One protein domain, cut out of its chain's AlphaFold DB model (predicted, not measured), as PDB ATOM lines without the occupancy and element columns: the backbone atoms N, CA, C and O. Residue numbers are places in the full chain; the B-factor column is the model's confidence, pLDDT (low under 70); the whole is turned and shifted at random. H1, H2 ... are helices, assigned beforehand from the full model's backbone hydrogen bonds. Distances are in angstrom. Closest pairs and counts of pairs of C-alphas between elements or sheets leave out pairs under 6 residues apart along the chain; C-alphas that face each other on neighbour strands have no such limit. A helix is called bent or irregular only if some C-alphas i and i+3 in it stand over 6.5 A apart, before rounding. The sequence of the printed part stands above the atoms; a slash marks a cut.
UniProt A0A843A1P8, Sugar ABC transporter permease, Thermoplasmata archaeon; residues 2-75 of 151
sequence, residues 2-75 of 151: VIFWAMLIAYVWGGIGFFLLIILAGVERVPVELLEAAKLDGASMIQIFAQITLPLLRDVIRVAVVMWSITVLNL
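AT A GLANCE: This is residues 2 to 75 of the 151 residues of the protein "Sugar ABC transporter permease" of Thermoplasmata archaeon (UniProt A0A843A1P8). Two long bent helices, H1 and H3, form a slender rod: the arms H1b and H3b run side by side in opposite ways for a short stretch, and at one end the short helix H2 and the arm H3a make a loosely joined head. Residues 2 to 10 of H1 stick out free at the other end, where the arm H1a turns away from H3b. The printed part has 74 residues with three named helices, in the order H1, H2, H3, and no named strand; the class is all helix. The whole is only just loose, close to extended, with a radius of gyration of the C-alphas of 16.6 A and spans of 52 by 25 by 15 A.

HOW THE PARTS SIT: H1, residues 2 to 27, was assigned as one helix by its hydrogen bonds but is bent, with C-alphas 14 and 17 6.6 A apart. Its arms H1a, residues 2 to 14, and H1b, residues 17 to 27, stand at a steep tilt of 35.2 degrees, only just steep. A tight link of 4 residues joins H1 to H2, residues 32 to 40, and H2 is apart from H1b. Another tight link of 4 residues leads to H3, residues 45 to 74, also one helix by its hydrogen bonds but bent, with C-alphas 56 and 59 6.5 A apart. Its arms H3a, residues 45 to 56, and H3b, residues 59 to 74, stand at a steep tilt of 68 degrees, only just short of about perpendicular. H2 and H3a are close but not clearly touching, the closest C-alphas being those of Ala 38 and Ile 48, 6.9 A apart; they run opposite ways at a shallow tilt of 33 degrees, only just short of steep. H3a is also close to H1b but not clearly touching it, about perpendicular at 81 degrees, with the C-alphas of Val 27 and Thr 53 closest at 7.4 A. H3b touches H1b with residues 60 to 64 alone; the closest C-alphas are those of Gly 26 and Val 60, 5.5 A apart. These two arms run opposite ways at a shallow tilt of 14 degrees. H1a is apart from H2, H3a and H3b. In H1a, H1b, H2 and H3b every O i to N i+4 pair is within hydrogen-bond range; in H3a 6 of 8 are.

IN THESE COORDINATES: H1a begins at C-alpha 2, (164.186, 264.144, 393.556), and measures 18.4 A. H1b measures 15.4 A and ends at C-alpha 27, (195.608, 280.656, 383.466). H2 measures 12.4 A, H3a 15.4 A and H3b 23.5 A; H3b ends at C-alpha 74, (172.831, 285.099, 398.120).

THE WHOLE: The two C-alphas farthest apart are those of Ile 3 and Asp 41, 52.5 A. The printed part has no cut. The mean pLDDT of the printed part is 76.2; it is under 70 at residues 3 to 5, 69 and 71 to 75.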
ATOM      1  N   VAL A   2     163.495 263.868 394.845       71.00
ATOM      2  CA  VAL A   2     164.186 264.144 393.556       71.00
ATOM      3  C   VAL A   2     164.366 265.643 393.265       71.00
ATOM      4  O   VAL A   2     165.421 266.065 392.804       71.00
ATOM      5  N   ILE A   3     163.370 266.466 393.598       68.81
ATOM      6  CA  ILE A   3     163.385 267.903 393.281       68.81
ATOM      7  C   ILE A   3     164.475 268.659 394.065       68.81
ATOM      8  O   ILE A   3     165.067 269.599 393.546       68.81
ATOM      9  N   PHE A   4     164.802 268.208 395.282       68.56
ATOM     10  CA  PHE A   4     165.913 268.764 396.062       68.56
ATOM     11  C   PHE A   4     167.251 268.575 395.339       68.56
ATOM     12  O   PHE A   4     168.010 269.528 395.179       68.56
ATOM     13  N   TRP A   5     167.511 267.358 394.853       69.44
ATOM     14  CA  TRP A   5     168.718 267.049 394.091       69.44
ATOM     15  C   TRP A   5     168.761 267.796 392.758       69.44
ATOM     16  O   TRP A   5     169.805 268.332 392.402       69.44
ATOM     17  N   ALA A   6     167.630 267.906 392.057       74.88
ATOM     18  CA  ALA A   6     167.538 268.674 390.816       74.88
ATOM     19  C   ALA A   6     167.836 270.168 391.033       74.88
ATOM     20  O   ALA A   6     168.588 270.767 390.269       74.88
ATOM     21  N   MET A   7     167.310 270.761 392.109       73.12
ATOM     22  CA  MET A   7     167.590 272.148 392.482       73.12
ATOM     23  C   MET A   7     169.061 272.344 392.877       73.12
ATOM     24  O   MET A   7     169.667 273.339 392.485       73.12
ATOM     25  N   LEU A   8     169.653 271.399 393.616       71.31
ATOM     26  CA  LEU A   8     171.073 271.442 393.978       71.31
ATOM     27  C   LEU A   8     171.961 271.389 392.730       71.31
ATOM     28  O   LEU A   8     172.865 272.207 392.592       71.31
ATOM     29  N   ILE A   9     171.667 270.482 391.796       74.06
ATOM     30  CA  ILE A   9     172.383 270.381 390.520       74.06
ATOM     31  C   ILE A   9     172.215 271.667 389.706       74.06
ATOM     32  O   ILE A   9     173.205 272.184 389.203       74.06
ATOM     33  N   ALA A  10     171.003 272.225 389.615       77.62
ATOM     34  CA  ALA A  10     170.754 273.478 388.902       77.62
ATOM     35  C   ALA A  10     171.520 274.664 389.517       77.62
ATOM     36  O   ALA A  10     172.068 275.492 388.790       77.62
ATOM     37  N   TYR A  11     171.601 274.727 390.848       73.19
ATOM     38  CA  TYR A  11     172.362 275.755 391.553       73.19
ATOM     39  C   TYR A  11     173.870 275.621 391.304       73.19
ATOM     40  O   TYR A  11     174.529 276.602 390.962       73.19
ATOM     41  N   VAL A  12     174.411 274.402 391.416       74.50
ATOM     42  CA  VAL A  12     175.825 274.126 391.117       74.50
ATOM     43  C   VAL A  12     176.127 274.449 389.655       74.50
ATOM     44  O   VAL A  12     177.099 275.146 389.380       74.50
ATOM     45  N   TRP A  13     175.263 274.029 388.728       78.88
ATOM     46  CA  TRP A  13     175.395 274.308 387.299       78.88
ATOM     47  C   TRP A  13     175.468 275.807 386.999       78.88
ATOM     48  O   TRP A  13     176.335 276.240 386.242       78.88
ATOM     49  N   GLY A  14     174.619 276.613 387.645       76.19
ATOM     50  CA  GLY A  14     174.660 278.072 387.520       76.19
ATOM     51  C   GLY A  14     175.978 278.694 387.997       76.19
ATOM     52  O   GLY A  14     176.411 279.704 387.450       76.19
ATOM     53  N   GLY A  15     176.645 278.077 388.976       72.12
ATOM     54  CA  GLY A  15     177.938 278.532 389.488       72.12
ATOM     55  C   GLY A  15     179.136 278.143 388.616       72.12
ATOM     56  O   GLY A  15     180.113 278.886 388.576       72.12
ATOM     57  N   ILE A  16     179.074 277.014 387.895       78.81
ATOM     58  CA  ILE A  16     180.213 276.473 387.125       78.81
ATOM     59  C   ILE A  16     180.773 277.501 386.136       78.81
ATOM     60  O   ILE A  16     181.989 277.672 386.067       78.81
ATOM     61  N   GLY A  17     179.911 278.216 385.407       79.06
ATOM     62  CA  GLY A  17     180.353 279.209 384.422       79.06
ATOM     63  C   GLY A  17     181.193 280.326 385.043       79.06
ATOM     64  O   GLY A  17     182.213 280.721 384.485       79.06
ATOM     65  N   PHE A  18     180.817 280.782 386.237       76.44
ATOM     66  CA  PHE A  18     181.544 281.827 386.949       76.44
ATOM     67  C   PHE A  18     182.937 281.365 387.393       76.44
ATOM     68  O   PHE A  18     183.930 282.046 387.142       76.44
ATOM     69  N   PHE A  19     183.033 280.178 387.998       73.38
ATOM     70  CA  PHE A  19     184.324 279.635 388.429       73.38
ATOM     71  C   PHE A  19     185.239 279.290 387.261       73.38
ATOM     72  O   PHE A  19     186.443 279.517 387.349       73.38
ATOM     73  N   LEU A  20     184.679 278.779 386.165       82.38
ATOM     74  CA  LEU A  20     185.440 278.468 384.964       82.38
ATOM     75  C   LEU A  20     186.081 279.728 384.378       82.38
ATOM     76  O   LEU A  20     187.267 279.708 384.062       82.38
ATOM     77  N   LEU A  21     185.332 280.833 384.299       83.12
ATOM     78  CA  LEU A  21     185.867 282.117 383.844       83.12
ATOM     79  C   LEU A  21     186.977 282.640 384.757       83.12
ATOM     80  O   LEU A  21     187.976 283.158 384.268       83.12
ATOM     81  N   ILE A  22     186.832 282.480 386.072       77.75
ATOM     82  CA  ILE A  22     187.871 282.893 387.018       77.75
ATOM     83  C   ILE A  22     189.142 282.065 386.830       77.75
ATOM     84  O   ILE A  22     190.228 282.630 386.753       77.75
ATOM     85  N   ILE A  23     189.022 280.741 386.717       76.69
ATOM     86  CA  ILE A  23     190.171 279.861 386.478       76.69
ATOM     87  C   ILE A  23     190.839 280.210 385.143       76.69
ATOM     88  O   ILE A  23     192.061 280.323 385.095       76.69
ATOM     89  N   LEU A  24     190.056 280.446 384.086       82.38
ATOM     90  CA  LEU A  24     190.570 280.842 382.775       82.38
ATOM     91  C   LEU A  24     191.349 282.162 382.847       82.38
ATOM     92  O   LEU A  24     192.492 282.218 382.403       82.38
ATOM     93  N   ALA A  25     190.782 283.181 383.498       80.25
ATOM     94  CA  ALA A  25     191.454 284.459 383.720       80.25
ATOM     95  C   ALA A  25     192.748 284.313 384.544       80.25
ATOM     96  O   ALA A  25     193.662 285.126 384.418       80.25
ATOM     97  N   GLY A  26     192.839 283.288 385.397       77.38
ATOM     98  CA  GLY A  26     194.065 282.965 386.119       77.38
ATOM     99  C   GLY A  26     195.117 282.261 385.273       77.38
ATOM    100  O   GLY A  26     196.297 282.569 385.406       77.38
ATOM    101  N   VAL A  27     194.702 281.361 384.382       79.38
ATOM    102  CA  VAL A  27     195.608 280.656 383.466       79.38
ATOM    103  C   VAL A  27     196.183 281.604 382.412       79.38
ATOM    104  O   VAL A  27     197.374 281.530 382.133       79.38
ATOM    105  N   GLU A  28     195.390 282.542 381.884       79.75
ATOM    106  CA  GLU A  28     195.863 283.545 380.911       79.75
ATOM    107  C   GLU A  28     196.962 284.464 381.462       79.75
ATOM    108  O   GLU A  28     197.747 285.023 380.700       79.75
ATOM    109  N   ARG A  29     197.048 284.618 382.788       75.81
ATOM    110  CA  ARG A  29     198.096 285.415 383.441       75.81
ATOM    111  C   ARG A  29     199.433 284.690 383.561       75.81
ATOM    112  O   ARG A  29     200.410 285.324 383.947       75.81
ATOM    113  N   VAL A  30     199.490 283.387 383.276       79.88
ATOM    114  CA  VAL A  30     200.730 282.611 383.354       79.88
ATOM    115  C   VAL A  30     201.597 282.931 382.129       79.88
ATOM    116  O   VAL A  30     201.189 282.612 381.010       79.88
ATOM    117  N   PRO A  31     202.788 283.539 382.295       80.06
ATOM    118  CA  PRO A  31     203.651 283.860 381.165       80.06
ATOM    119  C   PRO A  31     204.150 282.576 380.491       80.06
ATOM    120  O   PRO A  31     204.680 281.673 381.143       80.06
ATOM    121  N   VAL A  32     203.985 282.502 379.166       77.94
ATOM    122  CA  VAL A  32     204.340 281.325 378.349       77.94
ATOM    123  C   VAL A  32     205.837 281.014 378.433       77.94
ATOM    124  O   VAL A  32     206.226 279.850 378.462       77.94
ATOM    125  N   GLU A  33     206.663 282.045 378.593       80.12
ATOM    126  CA  GLU A  33     208.118 281.951 378.754       80.12
ATOM    127  C   GLU A  33     208.523 281.085 379.962       80.12
ATOM    128  O   GLU A  33     209.460 280.295 379.867       80.12
ATOM    129  N   LEU A  34     207.786 281.162 381.084       78.88
ATOM    130  CA  LEU A  34     208.043 280.323 382.265       78.88
ATOM    131  C   LEU A  34     207.718 278.848 381.998       78.88
ATOM    132  O   LEU A  34     208.402 277.956 382.497       78.88
ATOM    133  N   LEU A  35     206.662 278.586 381.222       81.44
ATOM    134  CA  LEU A  35     206.260 277.231 380.845       81.44
ATOM    135  C   LEU A  35     207.263 276.605 379.872       81.44
ATOM    136  O   LEU A  35     207.536 275.410 379.958       81.44
ATOM    137  N   GLU A  36     207.803 277.396 378.947       80.25
ATOM    138  CA  GLU A  36     208.830 276.955 378.005       80.25
ATOM    139  C   GLU A  36     210.170 276.708 378.701       80.25
ATOM    140  O   GLU A  36     210.771 275.659 378.475       80.25
ATOM    141  N   ALA A  37     210.584 277.587 379.620       81.50
ATOM    142  CA  ALA A  37     211.774 277.381 380.445       81.50
ATOM    143  C   ALA A  37     211.672 276.095 381.286       81.50
ATOM    144  O   ALA A  37     212.560 275.249 381.233       81.50
ATOM    145  N   ALA A  38     210.542 275.870 381.965       78.06
ATOM    146  CA  ALA A  38     210.342 274.661 382.766       78.06
ATOM    147  C   ALA A  38     210.322 273.369 381.928       78.06
ATOM    148  O   ALA A  38     210.758 272.313 382.389       78.06
ATOM    149  N   LYS A  39     209.834 273.435 380.681       81.44
ATOM    150  CA  LYS A  39     209.908 272.312 379.733       81.44
ATOM    151  C   LYS A  39     211.337 272.045 379.269       81.44
ATOM    152  O   LYS A  39     211.699 270.881 379.117       81.44
ATOM    153  N   LEU A  40     212.130 273.094 379.044       84.31
ATOM    154  CA  LEU A  40     213.551 272.974 378.705       84.31
ATOM    155  C   LEU A  40     214.356 272.366 379.865       84.31
ATOM    156  O   LEU A  40     215.231 271.541 379.618       84.31
ATOM    157  N   ASP A  41     213.980 272.671 381.108       82.12
ATOM    158  CA  ASP A  41     214.551 272.084 382.330       82.12
ATOM    159  C   ASP A  41     214.073 270.640 382.611       82.12
ATOM    160  O   ASP A  41     214.473 270.021 383.598       82.12
ATOM    161  N   GLY A  42     213.223 270.066 381.750       83.81
ATOM    162  CA  GLY A  42     212.748 268.685 381.869       83.81
ATOM    163  C   GLY A  42     211.687 268.458 382.953       83.81
ATOM    164  O   GLY A  42     211.444 267.312 383.337       83.81
ATOM    165  N   ALA A  43     211.038 269.516 383.450       84.06
ATOM    166  CA  ALA A  43     209.985 269.388 384.450       84.06
ATOM    167  C   ALA A  43     208.762 268.641 383.884       84.06
ATOM    168  O   ALA A  43     208.284 268.906 382.779       84.06
ATOM    169  N   SER A  44     208.217 267.707 384.666       84.69
ATOM    170  CA  SER A  44     206.989 266.996 384.296       84.69
ATOM    171  C   SER A  44     205.771 267.924 384.344       84.69
ATOM    172  O   SER A  44     205.721 268.886 385.111       84.69
ATOM    173  N   MET A  45     204.722 267.600 383.585       77.06
ATOM    174  CA  MET A  45     203.525 268.451 383.503       77.06
ATOM    175  C   MET A  45     202.805 268.639 384.849       77.06
ATOM    176  O   MET A  45     202.196 269.678 385.091       77.06
ATOM    177  N   ILE A  46     202.921 267.659 385.749       82.12
ATOM    178  CA  ILE A  46     202.378 267.732 387.112       82.12
ATOM    179  C   ILE A  46     203.226 268.672 387.984       82.12
ATOM    180  O   ILE A  46     202.664 269.443 388.756       82.12
ATOM    181  N   GLN A  47     204.557 268.657 387.839       79.94
ATOM    182  CA  GLN A  47     205.444 269.605 388.529       79.94
ATOM    183  C   GLN A  47     205.211 271.034 388.049       79.94
ATOM    184  O   GLN A  47     205.082 271.927 388.875       79.94
ATOM    185  N   ILE A  48     205.066 271.244 386.739       80.94
ATOM    186  CA  ILE A  48     204.737 272.555 386.168       80.94
ATOM    187  C   ILE A  48     203.401 273.057 386.732       80.94
ATOM    188  O   ILE A  48     203.305 274.192 387.201       80.94
ATOM    189  N   PHE A  49     202.380 272.196 386.767       79.38
ATOM    190  CA  PHE A  49     201.087 272.557 387.336       79.38
ATOM    191  C   PHE A  49     201.184 272.906 388.829       79.38
ATOM    192  O   PHE A  49     200.686 273.947 389.246       79.38
ATOM    193  N   ALA A  50     201.834 272.072 389.640       80.19
ATOM    194  CA  ALA A  50     201.882 272.260 391.088       80.19
ATOM    195  C   ALA A  50     202.844 273.376 391.539       80.19
ATOM    196  O   ALA A  50     202.558 274.053 392.522       80.19
ATOM    197  N   GLN A  51     203.970 273.572 390.849       78.19
ATOM    198  CA  GLN A  51     205.023 274.511 391.259       78.19
ATOM    199  C   GLN A  51     204.961 275.864 390.552       78.19
ATOM    200  O   GLN A  51     205.508 276.829 391.074       78.19
ATOM    201  N   ILE A  52     204.313 275.957 389.387       76.50
ATOM    202  CA  ILE A  52     204.238 277.205 388.614       76.50
ATOM    203  C   ILE A  52     202.788 277.664 388.522       76.50
ATOM    204  O   ILE A  52     202.449 278.756 388.968       76.50
ATOM    205  N   THR A  53     201.905 276.818 387.995       78.56
ATOM    206  CA  THR A  53     200.509 277.192 387.736       78.56
ATOM    207  C   THR A  53     199.720 277.410 389.030       78.56
ATOM    208  O   THR A  53     199.079 278.445 389.186       78.56
ATOM    209  N   LEU A  54     199.799 276.486 389.990       78.44
ATOM    210  CA  LEU A  54     199.082 276.542 391.266       78.44
ATOM    211  C   LEU A  54     199.435 277.781 392.121       78.44
ATOM    212  O   LEU A  54     198.500 278.449 392.572       78.44
ATOM    213  N   PRO A  55     200.718 278.149 392.333       77.56
ATOM    214  CA  PRO A  55     201.053 279.362 393.077       77.56
ATOM    215  C   PRO A  55     200.655 280.648 392.347       77.56
ATOM    216  O   PRO A  55     200.206 281.578 393.010       77.56
ATOM    217  N   LEU A  56     200.722 280.706 391.010       73.88
ATOM    218  CA  LEU A  56     200.249 281.879 390.259       73.88
ATOM    219  C   LEU A  56     198.719 282.029 390.317       73.88
ATOM    220  O   LEU A  56     198.187 283.132 390.436       73.88
ATOM    221  N   LEU A  57     197.997 280.906 390.281       78.00
ATOM    222  CA  LEU A  57     196.543 280.877 390.435       78.00
ATOM    223  C   LEU A  57     196.088 281.243 391.849       78.00
ATOM    224  O   LEU A  57     194.915 281.560 392.023       78.00
ATOM    225  N   ARG A  58     196.967 281.254 392.856       73.31
ATOM    226  CA  ARG A  58     196.614 281.591 394.244       73.31
ATOM    227  C   ARG A  58     195.971 282.974 394.374       73.31
ATOM    228  O   ARG A  58     194.983 283.116 395.093       73.31
ATOM    229  N   ASP A  59     196.469 283.972 393.645       72.56
ATOM    230  CA  ASP A  59     195.886 285.321 393.647       72.56
ATOM    231  C   ASP A  59     194.488 285.347 393.021       72.56
ATOM    232  O   ASP A  59     193.582 286.039 393.488       72.56
ATOM    233  N   VAL A  60     194.288 284.539 391.989       77.06
ATOM    234  CA  VAL A  60     193.007 284.406 391.292       77.06
ATOM    235  C   VAL A  60     192.007 283.652 392.166       77.06
ATOM    236  O   VAL A  60     190.857 284.070 392.294       77.06
ATOM    237  N   ILE A  61     192.459 282.600 392.853       73.88
ATOM    238  CA  ILE A  61     191.686 281.860 393.852       73.88
ATOM    239  C   ILE A  61     191.262 282.797 394.986       73.88
ATOM    240  O   ILE A  61     190.110 282.737 395.407       73.88
ATOM    241  N   ARG A  62     192.118 283.721 395.441       70.31
ATOM    242  CA  ARG A  62     191.753 284.709 396.474       70.31
ATOM    243  C   ARG A  62     190.561 285.566 396.039       70.31
ATOM    244  O   ARG A  62     189.604 285.713 396.799       70.31
ATOM    245  N   VAL A  63     190.574 286.082 394.809       76.00
ATOM    246  CA  VAL A  63     189.435 286.836 394.251       76.00
ATOM    247  C   VAL A  63     188.201 285.939 394.102       76.00
ATOM    248  O   VAL A  63     187.092 286.354 394.449       76.00
ATOM    249  N   ALA A  64     188.388 284.691 393.659       76.19
ATOM    250  CA  ALA A  64     187.315 283.707 393.528       76.19
ATOM    251  C   ALA A  64     186.610 283.443 394.859       76.19
ATOM    252  O   ALA A  64     185.386 283.409 394.922       76.19
ATOM    253  N   VAL A  65     187.386 283.288 395.929       71.38
ATOM    254  CA  VAL A  65     186.910 283.007 397.281       71.38
ATOM    255  C   VAL A  65     186.115 284.195 397.835       71.38
ATOM    256  O   VAL A  65     185.042 283.993 398.407       71.38
ATOM    257  N   VAL A  66     186.554 285.435 397.589       75.81
ATOM    258  CA  VAL A  66     185.787 286.641 397.954       75.81
ATOM    259  C   VAL A  66     184.454 286.683 397.210       75.81
ATOM    260  O   VAL A  66     183.404 286.828 397.834       75.81
ATOM    261  N   MET A  67     184.461 286.493 395.892       74.50
ATOM    262  CA  MET A  67     183.224 286.474 395.105       74.50
ATOM    263  C   MET A  67     182.299 285.320 395.501       74.50
ATOM    264  O   MET A  67     181.073 285.468 395.540       74.50
ATOM    265  N   TRP A  68     182.879 284.175 395.860       72.25
ATOM    266  CA  TRP A  68     182.121 283.050 396.373       72.25
ATOM    267  C   TRP A  68     181.455 283.387 397.702       72.25
ATOM    268  O   TRP A  68     180.269 283.115 397.852       72.25
ATOM    269  N   SER A  69     182.146 284.065 398.624       68.12
ATOM    270  CA  SER A  69     181.552 284.494 399.896       68.12
ATOM    271  C   SER A  69     180.300 285.359 399.689       68.12
ATOM    272  O   SER A  69     179.272 285.127 400.324       68.12
ATOM    273  N   ILE A  70     180.335 286.272 398.713       72.44
ATOM    274  CA  ILE A  70     179.190 287.108 398.326       72.44
ATOM    275  C   ILE A  70     178.058 286.242 397.754       72.44
ATOM    276  O   ILE A  70     176.886 286.425 398.084       72.44
ATOM    277  N   THR A  71     178.399 285.261 396.920       67.75
ATOM    278  CA  THR A  71     177.424 284.332 396.325       67.75
ATOM    279  C   THR A  71     176.754 283.456 397.382       67.75
ATOM    280  O   THR A  71     175.552 283.201 397.301       67.75
ATOM    281  N   VAL A  72     177.489 283.045 398.416       65.44
ATOM    282  CA  VAL A  72     176.928 282.255 399.515       65.44
ATOM    283  C   VAL A  72     175.961 283.081 400.367       65.44
ATOM    284  O   VAL A  72     174.937 282.554 400.793       65.44
ATOM    285  N   LEU A  73     176.192 284.385 400.548       61.12
ATOM    286  CA  LEU A  73     175.192 285.265 401.172       61.12
ATOM    287  C   LEU A  73     173.885 285.312 400.355       61.12
ATOM    288  O   LEU A  73     172.796 285.370 400.923       61.12
ATOM    289  N   ASN A  74     173.979 285.196 399.026       63.88
ATOM    290  CA  ASN A  74     172.831 285.099 398.120       63.88
ATOM    291  C   ASN A  74     172.194 283.700 398.038       63.88
ATOM    292  O   ASN A  74     171.087 283.569 397.507       63.88
ATOM    293  N   LEU A  75     172.820 282.654 398.594       63.59
ATOM    294  CA  LEU A  75     172.289 281.283 398.605       63.59
ATOM    295  C   LEU A  75     170.920 281.194 399.296       63.59
ATOM    296  O   LEU A  75     170.178 280.257 399.048       63.59
TER     297      LEU A  75